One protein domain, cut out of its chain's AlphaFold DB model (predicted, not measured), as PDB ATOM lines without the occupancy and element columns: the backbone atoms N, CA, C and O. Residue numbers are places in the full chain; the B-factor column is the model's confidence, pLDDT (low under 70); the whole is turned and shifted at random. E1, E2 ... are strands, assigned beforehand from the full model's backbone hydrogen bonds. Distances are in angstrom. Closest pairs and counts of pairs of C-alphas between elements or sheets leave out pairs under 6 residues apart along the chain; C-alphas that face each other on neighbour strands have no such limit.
ATOM      1  N   GLN A   2     166.066 141.959 277.763       73.31
ATOM      2  CA  GLN A   2     165.703 143.337 278.087       73.31
ATOM      3  C   GLN A   2     166.803 143.948 278.950       73.31
ATOM      4  O   GLN A   2     167.078 143.445 280.035       73.31
ATOM      5  N   THR A   3     167.388 145.042 278.472       84.31
ATOM      6  CA  THR A   3     168.323 145.870 279.237       84.31
ATOM      7  C   THR A   3     167.628 147.183 279.555       84.31
ATOM      8  O   THR A   3     167.053 147.815 278.667       84.31
ATOM      9  N   ILE A   4     167.635 147.577 280.825       87.62
ATOM     10  CA  ILE A   4     167.076 148.847 281.289       87.62
ATOM     11  C   ILE A   4     168.205 149.613 281.964       87.62
ATOM     12  O   ILE A   4     168.844 149.085 282.872       87.62
ATOM     13  N   ASP A   5     168.423 150.858 281.549       91.31
ATOM     14  CA  ASP A   5     169.300 151.763 282.283       91.31
ATOM     15  C   ASP A   5     168.601 152.213 283.572       91.31
ATOM     16  O   ASP A   5     167.577 152.906 283.550       91.31
ATOM     17  N   ILE A   6     169.159 151.785 284.704       93.75
ATOM     18  CA  ILE A   6     168.665 152.122 286.038       93.75
ATOM     19  C   ILE A   6     169.553 153.131 286.772       93.75
ATOM     20  O   ILE A   6     169.298 153.400 287.944       93.75
ATOM     21  N   SER A   7     170.566 153.709 286.116       93.31
ATOM     22  CA  SER A   7     171.590 154.550 286.758       93.31
ATOM     23  C   SER A   7     170.982 155.685 287.584       93.31
ATOM     24  O   SER A   7     171.421 155.959 288.696       93.31
ATOM     25  N   ARG A   8     169.897 156.292 287.084       93.94
ATOM     26  CA  ARG A   8     169.163 157.377 287.762       93.94
ATOM     27  C   ARG A   8     168.420 156.970 289.041       93.94
ATOM     28  O   ARG A   8     167.974 157.847 289.771       93.94
ATOM     29  N   TYR A   9     168.217 155.674 289.275       92.31
ATOM     30  CA  TYR A   9     167.519 155.148 290.455       92.31
ATOM     31  C   TYR A   9     168.481 154.659 291.539       92.31
ATOM     32  O   TYR A   9     168.054 154.425 292.669       92.31
ATOM     33  N   LEU A  10     169.762 154.494 291.201       91.38
ATOM     34  CA  LEU A  10     170.786 154.081 292.148       91.38
ATOM     35  C   LEU A  10     171.226 155.271 293.005       91.38
ATOM     36  O   LEU A  10     171.318 156.407 292.538       91.38
ATOM     37  N   LYS A  11     171.533 154.996 294.270       90.06
ATOM     38  CA  LYS A  11     172.073 155.973 295.221       90.06
ATOM     39  C   LYS A  11     173.438 155.538 295.741       90.06
ATOM     40  O   LYS A  11     173.806 154.367 295.672       90.06
ATOM     41  N   LYS A  12     174.189 156.483 296.310       87.62
ATOM     42  CA  LYS A  12     175.429 156.169 297.031       87.62
ATOM     43  C   LYS A  12     175.112 155.285 298.245       87.62
ATOM     44  O   LYS A  12     174.221 155.614 299.024       87.62
ATOM     45  N   GLY A  13     175.882 154.213 298.425       87.38
ATOM     46  CA  GLY A  13     175.719 153.268 299.529       87.38
ATOM     47  C   GLY A  13     174.805 152.098 299.168       87.38
ATOM     48  O   GLY A  13     174.908 151.533 298.080       87.38
ATOM     49  N   GLU A  14     173.939 151.713 300.100       87.56
ATOM     50  CA  GLU A  14     173.105 150.522 299.970       87.56
ATOM     51  C   GLU A  14     171.939 150.729 298.994       87.56
ATOM     52  O   GLU A  14     171.192 151.707 299.082       87.56
ATOM     53  N   ASN A  15     171.773 149.782 298.073       89.94
ATOM     54  CA  ASN A  15     170.680 149.738 297.110       89.94
ATOM     55  C   ASN A  15     169.985 148.382 297.212       89.94
ATOM     56  O   ASN A  15     170.652 147.355 297.307       89.94
ATOM     57  N   ILE A  16     168.656 148.382 297.134       90.44
ATOM     58  CA  ILE A  16     167.859 147.158 297.057       90.44
ATOM     59  C   ILE A  16     167.324 147.012 295.644       90.44
ATOM     60  O   ILE A  16     166.631 147.894 295.135       90.44
ATOM     61  N   ILE A  17     167.626 145.873 295.029       92.00
ATOM     62  CA  ILE A  17     167.003 145.436 293.785       92.00
ATOM     63  C   ILE A  17     166.016 144.338 294.147       92.00
ATOM     64  O   ILE A  17     166.395 143.312 294.704       92.00
ATOM     65  N   ALA A  18     164.745 144.563 293.834       92.12
ATOM     66  CA  ALA A  18     163.682 143.620 294.132       92.12
ATOM     67  C   ALA A  18     162.831 143.376 292.887       92.12
ATOM     68  O   ALA A  18     162.543 144.296 292.120       92.12
ATOM     69  N   VAL A  19     162.415 142.126 292.700       90.25
ATOM     70  CA  VAL A  19     161.603 141.701 291.560       90.25
ATOM     71  C   VAL A  19     160.379 140.980 292.083       90.25
ATOM     72  O   VAL A  19     160.483 140.061 292.894       90.25
ATOM     73  N   TRP A  20     159.212 141.377 291.586       87.62
ATOM     74  CA  TRP A  20     158.016 140.572 291.741       87.62
ATOM     75  C   TRP A  20     157.880 139.639 290.543       87.62
ATOM     76  O   TRP A  20     157.913 140.072 289.392       87.62
ATOM     77  N   TYR A  21     157.758 138.349 290.829       82.50
ATOM     78  CA  TYR A  21     157.681 137.296 289.834       82.50
ATOM     79  C   TYR A  21     156.379 136.505 289.990       82.50
ATOM     80  O   TYR A  21     156.069 136.024 291.080       82.50
ATOM     81  N   ALA A  22     155.640 136.353 288.890       79.75
ATOM     82  CA  ALA A  22     154.449 135.517 288.796       79.75
ATOM     83  C   ALA A  22     154.613 134.552 287.606       79.75
ATOM     84  O   ALA A  22     154.466 134.969 286.454       79.75
ATOM     85  N   PRO A  23     154.970 133.276 287.839       73.31
ATOM     86  CA  PRO A  23     155.106 132.314 286.756       73.31
ATOM     87  C   PRO A  23     153.738 132.028 286.125       73.31
ATOM     88  O   PRO A  23     152.755 131.791 286.824       73.31
ATOM     89  N   GLY A  24     153.680 131.995 284.792       65.25
ATOM     90  CA  GLY A  24     152.511 131.479 284.078       65.25
ATOM     91  C   GLY A  24     152.301 129.976 284.324       65.25
ATOM     92  O   GLY A  24     153.223 129.265 284.724       65.25
ATOM     93  N   ARG A  25     151.092 129.474 284.032       57.16
ATOM     94  CA  ARG A  25     150.639 128.094 284.328       57.16
ATOM     95  C   ARG A  25     151.532 126.968 283.797       57.16
ATOM     96  O   ARG A  25     151.561 125.894 284.388       57.16
ATOM     97  N   ILE A  26     152.232 127.190 282.688       56.19
ATOM     98  CA  ILE A  26     152.974 126.153 281.961       56.19
ATOM     99  C   ILE A  26     154.461 126.498 281.993       56.19
ATOM    100  O   ILE A  26     155.000 127.004 281.012       56.19
ATOM    101  N   ARG A  27     155.141 126.282 283.123       60.28
ATOM    102  CA  ARG A  27     156.606 126.411 283.172       60.28
ATOM    103  C   ARG A  27     157.266 125.338 284.024       60.28
ATOM    104  O   ARG A  27     156.719 124.867 285.020       60.28
ATOM    105  N   ASN A  28     158.479 124.988 283.601       62.69
ATOM    106  CA  ASN A  28     159.429 124.211 284.379       62.69
ATOM    107  C   ASN A  28     159.620 124.876 285.760       62.69
ATOM    108  O   ASN A  28     159.627 126.103 285.884       62.69
ATOM    109  N   LYS A  29     159.739 124.062 286.813       66.44
ATOM    110  CA  LYS A  29     159.985 124.545 288.182       66.44
ATOM    111  C   LYS A  29     161.414 125.076 288.361       66.44
ATOM    112  O   LYS A  29     161.697 125.718 289.364       66.44
ATOM    113  N   SER A  30     162.298 124.811 287.400       67.38
ATOM    114  CA  SER A  30     163.689 125.266 287.382       67.38
ATOM    115  C   SER A  30     163.885 126.496 286.485       67.38
ATOM    116  O   SER A  30     163.137 126.681 285.526       67.38
ATOM    117  N   LYS A  31     164.902 127.318 286.791       68.50
ATOM    118  CA  LYS A  31     165.359 128.481 285.988       68.50
ATOM    119  C   LYS A  31     164.244 129.470 285.628       68.50
ATOM    120  O   LYS A  31     164.020 129.819 284.473       68.50
ATOM    121  N   GLN A  32     163.530 129.920 286.654       76.44
ATOM    122  CA  GLN A  32     162.329 130.741 286.507       76.44
ATOM    123  C   GLN A  32     162.599 132.238 286.275       76.44
ATOM    124  O   GLN A  32     161.767 132.909 285.657       76.44
ATOM    125  N   LEU A  33     163.757 132.739 286.717       81.50
ATOM    126  CA  LEU A  33     164.196 134.128 286.580       81.50
ATOM    127  C   LEU A  33     165.703 134.166 286.282       81.50
ATOM    128  O   LEU A  33     166.473 133.468 286.936       81.50
ATOM    129  N   SER A  34     166.105 134.998 285.321       82.69
ATOM    130  CA  SER A  34     167.499 135.393 285.092       82.69
ATOM    131  C   SER A  34     167.565 136.917 285.097       82.69
ATOM    132  O   SER A  34     166.759 137.565 284.425       82.69
ATOM    133  N   LEU A  35     168.475 137.478 285.890       88.44
ATOM    134  CA  LEU A  35     168.670 138.915 286.052       88.44
ATOM    135  C   LEU A  35     170.151 139.181 286.300       88.44
ATOM    136  O   LEU A  35     170.769 138.519 287.133       88.44
ATOM    137  N   GLU A  36     170.685 140.185 285.621       92.00
ATOM    138  CA  GLU A  36     172.054 140.655 285.795       92.00
ATOM    139  C   GLU A  36     172.034 142.177 285.950       92.00
ATOM    140  O   GLU A  36     171.290 142.877 285.262       92.00
ATOM    141  N   LEU A  37     172.848 142.683 286.872       94.00
ATOM    142  CA  LEU A  37     173.067 144.099 287.127       94.00
ATOM    143  C   LEU A  37     174.566 144.362 287.015       94.00
ATOM    144  O   LEU A  37     175.357 143.815 287.777       94.00
ATOM    145  N   HIS A  38     174.949 145.220 286.083       94.19
ATOM    146  CA  HIS A  38     176.339 145.575 285.845       94.19
ATOM    147  C   HIS A  38     176.472 147.066 285.563       94.19
ATOM    148  O   HIS A  38     175.504 147.728 285.189       94.19
ATOM    149  N   GLY A  39     177.678 147.587 285.742       94.25
ATOM    150  CA  GLY A  39     177.977 148.983 285.471       94.25
ATOM    151  C   GLY A  39     179.316 149.396 286.055       94.25
ATOM    152  O   GLY A  39     180.162 148.556 286.360       94.25
ATOM    153  N   TRP A  40     179.482 150.704 286.221       94.69
ATOM    154  CA  TRP A  40     180.681 151.317 286.776       94.69
ATOM    155  C   TRP A  40     180.298 152.246 287.923       94.69
ATOM    156  O   TRP A  40     179.327 153.000 287.829       94.69
ATOM    157  N   TYR A  41     181.068 152.200 289.004       89.50
ATOM    158  CA  TYR A  41     181.031 153.217 290.046       89.50
ATOM    159  C   TYR A  41     181.641 154.533 289.533       89.50
ATOM    160  O   TYR A  41     182.272 154.589 288.477       89.50
ATOM    161  N   THR A  42     181.475 155.620 290.291       87.62
ATOM    162  CA  THR A  42     181.988 156.953 289.917       87.62
ATOM    163  C   THR A  42     183.514 157.023 289.803       87.62
ATOM    164  O   THR A  42     184.036 157.914 289.146       87.62
ATOM    165  N   ASP A  43     184.232 156.099 290.440       92.00
ATOM    166  CA  ASP A  43     185.687 155.925 290.354       92.00
ATOM    167  C   ASP A  43     186.109 155.010 289.186       92.00
ATOM    168  O   ASP A  43     187.265 154.607 289.094       92.00
ATOM    169  N   SER A  44     185.184 154.709 288.267       92.62
ATOM    170  CA  SER A  44     185.370 153.817 287.113       92.62
ATOM    171  C   SER A  44     185.635 152.351 287.468       92.62
ATOM    172  O   SER A  44     185.988 151.567 286.585       92.62
ATOM    173  N   VAL A  45     185.437 151.943 288.725       94.75
ATOM    174  CA  VAL A  45     185.518 150.531 289.107       94.75
ATOM    175  C   VAL A  45     184.261 149.807 288.604       94.75
ATOM    176  O   VAL A  45     183.148 150.232 288.927       94.75
ATOM    177  N   PRO A  46     184.391 148.729 287.809       95.81
ATOM    178  CA  PRO A  46     183.235 147.971 287.356       95.81
ATOM    179  C   PRO A  46     182.640 147.138 288.496       95.81
ATOM    180  O   PRO A  46     183.360 146.632 289.358       95.81
ATOM    181  N   PHE A  47     181.329 146.927 288.456       94.19
ATOM    182  CA  PHE A  47     180.638 145.965 289.311       94.19
ATOM    183  C   PHE A  47     179.749 145.040 288.488       94.19
ATOM    184  O   PHE A  47     179.311 145.369 287.383       94.19
ATOM    185  N   TYR A  48     179.467 143.874 289.062       94.62
ATOM    186  CA  TYR A  48     178.594 142.872 288.475       94.62
ATOM    187  C   TYR A  48     177.886 142.082 289.577       94.62
ATOM    188  O   TYR A  48     178.520 141.552 290.490       94.62
ATOM    189  N   HIS A  49     176.569 141.975 289.456       93.25
ATOM    190  CA  HIS A  49     175.691 141.205 290.322       93.25
ATOM    191  C   HIS A  49     174.728 140.391 289.460       93.25
ATOM    192  O   HIS A  49     174.310 140.834 288.392       93.25
ATOM    193  N   LYS A  50     174.334 139.210 289.932       91.12
ATOM    194  CA  LYS A  50     173.381 138.340 289.238       91.12
ATOM    195  C   LYS A  50     172.337 137.787 290.200       91.12
ATOM    196  O   LYS A  50     172.562 137.743 291.408       91.12
ATOM    197  N   ALA A  51     171.205 137.357 289.656       89.50
ATOM    198  CA  ALA A  51     170.269 136.496 290.363       89.50
ATOM    199  C   ALA A  51     170.908 135.127 290.612       89.50
ATOM    200  O   ALA A  51     171.254 134.413 289.671       89.50
ATOM    201  N   ASP A  52     171.072 134.769 291.882       86.38
ATOM    202  CA  ASP A  52     171.627 133.492 292.318       86.38
ATOM    203  C   ASP A  52     171.079 133.082 293.698       86.38
ATOM    204  O   ASP A  52     170.091 133.628 294.189       86.38
ATOM    205  N   GLU A  53     171.706 132.080 294.309       86.69
ATOM    206  CA  GLU A  53     171.312 131.491 295.592       86.69
ATOM    207  C   GLU A  53     171.429 132.462 296.779       86.69
ATOM    208  O   GLU A  53     170.863 132.197 297.835       86.69
ATOM    209  N   THR A  54     172.095 133.610 296.614       89.06
ATOM    210  CA  THR A  54     172.212 134.634 297.667       89.06
ATOM    211  C   THR A  54     170.971 135.518 297.790       89.06
ATOM    212  O   THR A  54     170.811 136.225 298.785       89.06
ATOM    213  N   TRP A  55     170.064 135.466 296.811       91.12
ATOM    214  CA  TRP A  55     168.824 136.238 296.831       91.12
ATOM    215  C   TRP A  55     167.871 135.753 297.920       91.12
ATOM    216  O   TRP A  55     167.890 134.593 298.328       91.12
ATOM    217  N   TRP A  56     166.982 136.643 298.353       90.88
ATOM    218  CA  TRP A  56     165.888 136.315 299.257       90.88
ATOM    219  C   TRP A  56     164.582 136.206 298.473       90.88
ATOM    220  O   TRP A  56     164.246 137.061 297.656       90.88
ATOM    221  N   CYS A  57     163.814 135.155 298.740       89.06
ATOM    222  CA  CYS A  57     162.508 134.902 298.144       89.06
ATOM    223  C   CYS A  57     161.434 134.757 299.225       89.06
ATOM    224  O   CYS A  57     161.659 134.168 300.284       89.06
ATOM    225  N   LYS A  58     160.238 135.279 298.947       88.31
ATOM    226  CA  LYS A  58     159.071 135.139 299.818       88.31
ATOM    227  C   LYS A  58     157.793 135.235 298.990       88.31
ATOM    228  O   LYS A  58     157.723 136.085 298.102       88.31
ATOM    229  N   PRO A  59     156.770 134.411 299.272       87.06
ATOM    230  CA  PRO A  59     155.451 134.610 298.693       87.06
ATOM    231  C   PRO A  59     154.930 136.010 299.026       87.06
ATOM    232  O   PRO A  59     154.937 136.429 300.188       87.06
ATOM    233  N   LEU A  60     154.482 136.735 298.004       86.00
ATOM    234  CA  LEU A  60     153.935 138.069 298.191       86.00
ATOM    235  C   LEU A  60     152.623 137.982 298.982       86.00
ATOM    236  O   LEU A  60     151.696 137.266 298.602       86.00
ATOM    237  N   LYS A  61     152.534 138.715 300.095       88.25
ATOM    238  CA  LYS A  61     151.298 138.788 300.882       88.25
ATOM    239  C   LYS A  61     150.235 139.574 300.129       88.25
ATOM    240  O   LYS A  61     150.532 140.597 299.518       88.25
ATOM    241  N   GLY A  62     148.996 139.099 300.216       88.00
ATOM    242  CA  GLY A  62     147.854 139.775 299.616       88.00
ATOM    243  C   GLY A  62     147.807 139.693 298.099       88.00
ATOM    244  O   GLY A  62     146.967 140.349 297.518       88.00
ATOM    245  N   GLU A  79     157.213 147.274 301.657       85.31
ATOM    246  CA  GLU A  79     158.482 147.209 302.397       85.31
ATOM    247  C   GLU A  79     159.524 146.304 301.730       85.31
ATOM    248  O   GLU A  79     160.717 146.555 301.838       85.31
ATOM    249  N   TRP A  80     159.092 145.286 300.981       86.38
ATOM    250  CA  TRP A  80     159.966 144.316 300.305       86.38
ATOM    251  C   TRP A  80     160.888 144.917 299.230       86.38
ATOM    252  O   TRP A  80     161.797 144.241 298.758       86.38
ATOM    253  N   LYS A  81     160.655 146.172 298.832       87.81
ATOM    254  CA  LYS A  81     161.519 146.945 297.923       87.81
ATOM    255  C   LYS A  81     162.206 148.133 298.616       87.81
ATOM    256  O   LYS A  81     162.728 149.013 297.938       87.81
ATOM    257  N   SER A  82     162.167 148.190 299.947       83.44
ATOM    258  CA  SER A  82     162.844 149.199 300.767       83.44
ATOM    259  C   SER A  82     164.160 148.654 301.327       83.44
ATOM    260  O   SER A  82     164.288 147.454 301.543       83.44
ATOM    261  N   ALA A  83     165.113 149.543 301.619       71.75
ATOM    262  CA  ALA A  83     166.358 149.206 302.324       71.75
ATOM    263  C   ALA A  83     166.127 148.733 303.768       71.75
ATOM    264  O   ALA A  83     166.956 148.038 304.334       71.75
ATOM    265  N   GLU A  84     164.977 149.063 304.354       74.25
ATOM    266  CA  GLU A  84     164.626 148.711 305.735       74.25
ATOM    267  C   GLU A  84     163.876 147.370 305.838       74.25
ATOM    268  O   GLU A  84     163.225 147.088 306.847       74.25
ATOM    269  N   TYR A  85     163.906 146.537 304.790       74.75
ATOM    270  CA  TYR A  85     163.137 145.296 304.781       74.75
ATOM    271  C   TYR A  85     163.638 144.306 305.842       74.75
ATOM    272  O   TYR A  85     164.834 144.089 306.033       74.75
ATOM    273  N   GLN A  86     162.698 143.640 306.511       75.19
ATOM    274  CA  GLN A  86     163.022 142.557 307.434       75.19
ATOM    275  C   GLN A  86     163.081 141.221 306.688       75.19
ATOM    276  O   GLN A  86     162.096 140.784 306.083       75.19
ATOM    277  N   SER A  87     164.216 140.528 306.789       72.56
ATOM    278  CA  SER A  87     164.443 139.208 306.177       72.56
ATOM    279  C   SER A  87     163.704 138.060 306.881       72.56
ATOM    280  O   SER A  87     163.722 136.923 306.412       72.56
ATOM    281  N   SER A  88     162.974 138.330 307.970       83.31
ATOM    282  CA  SER A  88     162.217 137.301 308.690       83.31
ATOM    283  C   SER A  88     161.184 136.597 307.791       83.31
ATOM    284  O   SER A  88     160.320 137.216 307.150       83.31
ATOM    285  N   GLY A  89     161.286 135.267 307.732       85.50
ATOM    286  CA  GLY A  89     160.433 134.401 306.915       85.50
ATOM    287  C   GLY A  89     160.700 134.466 305.408       85.50
ATOM    288  O   GLY A  89     159.869 133.985 304.639       85.50
ATOM    289  N   TRP A  90     161.800 135.084 304.978       91.31
ATOM    290  CA  TRP A  90     162.327 134.923 303.625       91.31
ATOM    291  C   TRP A  90     163.211 133.676 303.560       91.31
ATOM    292  O   TRP A  90     163.784 133.252 304.563       91.31
ATOM    293  N   VAL A  91     163.318 133.084 302.376       91.81
ATOM    294  CA  VAL A  91     164.137 131.894 302.125       91.81
ATOM    295  C   VAL A  91     165.024 132.120 300.912       91.81
ATOM    296  O   VAL A  91     164.643 132.842 299.993       91.81
ATOM    297  N   HIS A  92     166.190 131.488 300.885       90.81
ATOM    298  CA  HIS A  92     167.023 131.472 299.687       90.81
ATOM    299  C   HIS A  92     166.398 130.584 298.596       90.81
ATOM    300  O   HIS A  92     165.768 129.567 298.919       90.81
ATOM    301  N   PRO A  93     166.534 130.941 297.305       87.88
ATOM    302  CA  PRO A  93     166.079 130.091 296.218       87.88
ATOM    303  C   PRO A  93     166.931 128.818 296.159       87.88
ATOM    304  O   PRO A  93     168.119 128.824 296.460       87.88
ATOM    305  N   THR A  94     166.343 127.716 295.703       79.75
ATOM    306  CA  THR A  94     167.004 126.399 295.651       79.75
ATOM    307  C   THR A  94     167.953 126.223 294.453       79.75
ATOM    308  O   THR A  94     168.259 125.091 294.081       79.75
ATOM    309  N   GLY A  95     168.333 127.313 293.780       73.44
ATOM    310  CA  GLY A  95     169.087 127.276 292.527       73.44
ATOM    311  C   GLY A  95     168.345 126.584 291.370       73.44
ATOM    312  O   GLY A  95     167.118 126.430 291.369       73.44
ATOM    313  N   ALA A  96     169.095 126.165 290.347       68.81
ATOM    314  CA  ALA A  96     168.562 125.410 289.215       68.81
ATOM    315  C   ALA A  96     168.218 123.970 289.639       68.81
ATOM    316  O   ALA A  96     169.062 123.075 289.617       68.81
ATOM    317  N   PHE A  97     166.959 123.725 290.007       63.38
ATOM    318  CA  PHE A  97     166.474 122.399 290.383       63.38
ATOM    319  C   PHE A  97     166.668 121.378 289.246       63.38
ATOM    320  O   PHE A  97     165.927 121.395 288.264       63.38
ATOM    321  N   LYS A  98     167.658 120.483 289.393       61.19
ATOM    322  CA  LYS A  98     167.921 119.318 288.518       61.19
ATOM    323  C   LYS A  98     167.979 119.631 287.012       61.19
ATOM    324  O   LYS A  98     167.606 118.794 286.196       61.19
ATOM    325  N   ASP A  99     168.442 120.819 286.644       62.91
ATOM    326  CA  ASP A  99     168.488 121.262 285.250       62.91
ATOM    327  C   ASP A  99     169.890 121.782 284.905       62.91
ATOM    328  O   ASP A  99     170.288 122.867 285.331       62.91
ATOM    329  N   SER A 100     170.632 121.019 284.100       62.34
ATOM    330  CA  SER A 100     171.959 121.379 283.579       62.34
ATOM    331  C   SER A 100     171.912 122.115 282.233       62.34
ATOM    332  O   SER A 100     172.956 122.483 281.699       62.34
ATOM    333  N   THR A 101     170.719 122.358 281.680       65.25
ATOM    334  CA  THR A 101     170.524 122.992 280.369       65.25
ATOM    335  C   THR A 101     171.006 124.436 280.392       65.25
ATOM    336  O   THR A 101     170.347 125.320 280.938       65.25
ATOM    337  N   ASN A 102     172.156 124.712 279.798       62.84
ATOM    338  CA  ASN A 102     172.565 126.090 279.575       62.84
ATOM    339  C   ASN A 102     171.771 126.631 278.389       62.84
ATOM    340  O   ASN A 102     171.930 126.170 277.259       62.84
ATOM    341  N   TYR A 103     170.887 127.588 278.656       63.75
ATOM    342  CA  TYR A 103     170.243 128.331 277.587       63.75
ATOM    343  C   TYR A 103     171.296 129.236 276.957       63.75
ATOM    344  O   TYR A 103     171.855 130.104 277.625       63.75
ATOM    345  N   ILE A 104     171.602 128.986 275.684       57.75
ATOM    346  CA  ILE A 104     172.514 129.837 274.926       57.75
ATOM    347  C   ILE A 104     171.847 131.197 274.782       57.75
ATOM    348  O   ILE A 104     170.699 131.311 274.348       57.75
ATOM    349  N   PHE A 105     172.585 132.224 275.180       58.88
ATOM    350  CA  PHE A 105     172.183 133.601 275.014       58.88
ATOM    351  C   PHE A 105     172.096 133.928 273.520       58.88
ATOM    352  O   PHE A 105     173.103 133.915 272.814       58.88
ATOM    353  N   VAL A 106     170.888 134.203 273.030       57.28
ATOM    354  CA  VAL A 106     170.672 134.689 271.667       57.28
ATOM    355  C   VAL A 106     170.216 136.138 271.768       57.28
ATOM    356  O   VAL A 106     169.064 136.417 272.097       57.28
ATOM    357  N   ASP A 107     171.126 137.062 271.465       54.94
ATOM    358  CA  ASP A 107     170.863 138.511 271.417       54.94
ATOM    359  C   ASP A 107     169.964 138.920 270.228       54.94
ATOM    360  O   ASP A 107     169.675 140.089 270.001       54.94
ATOM    361  N   GLN A 108     169.512 137.945 269.433       46.28
ATOM    362  CA  GLN A 108     168.892 138.152 268.124       46.28
ATOM    363  C   GLN A 108     167.381 137.909 268.080       46.28
ATOM    364  O   GLN A 108     166.860 137.432 267.075       46.28
ATOM    365  N   LEU A 109     166.645 138.264 269.130       49.62
ATOM    366  CA  LEU A 109     165.204 138.471 268.973       49.62
ATOM    367  C   LEU A 109     164.943 139.972 268.888       49.62
ATOM    368  O   LEU A 109     164.809 140.622 269.930       49.62
ATOM    369  N   PRO A 110     164.905 140.545 267.669       46.22
ATOM    370  CA  PRO A 110     164.445 141.903 267.516       46.22
ATOM    371  C   PRO A 110     162.964 141.878 267.918       46.22
ATOM    372  O   PRO A 110     162.182 141.098 267.382       46.22
ATOM    373  N   TYR A 111     162.592 142.697 268.898       47.78
ATOM    374  CA  TYR A 111     161.195 142.928 269.281       47.78
ATOM    375  C   TYR A 111     160.484 141.781 270.027       47.78
ATOM    376  O   TYR A 111     159.363 141.421 269.685       47.78
TER     377      TYR A 111
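What this domain is: This is residues 2 to 62 and 79 to 111 of the 210 residues of the protein "Alpha-L-rhamnosidase N-terminal domain" of Prevotella copri (UniProt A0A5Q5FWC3). This domain has little regular structure: it is a loose winding of long loops with one small hairpin of two strands, E1 and E2, joined by a tight turn. The loop of residues 2 to 35 leads into E1, and residues 51 to 62 lead on from E2. The printed part has 94 residues, with no named helix and two antiparallel strands, E1 then E2; the class is all strand, with only 10 residues in named elements. The whole is loose, with a radius of gyration of the C-alphas of 15.7 A and spans of 42 by 39 by 25 A.

Where its parts are: Find C-alpha 36 at (172.054, 140.655, 285.795); from there E1, residues 36 to 40, runs 13.8 A. E2, residues 46 to 50, runs 13.9 A to C-alpha 50 at (173.381, 138.340, 289.238).

How they stand to each other: Look across the hairpin: E1 and E2 are antiparallel at 170 degrees. C-alphas 40 and 46 face each other at 4.2 A. N 37 and O 49, 2.8 A apart, are within hydrogen-bond range.

The domain as a whole: Residues 63 to 78 are not printed; C-alphas 62 and 79 are 13.3 A apart across this cut. Confidence is low, under 70, at residues 24 to 31 and 96 to 111.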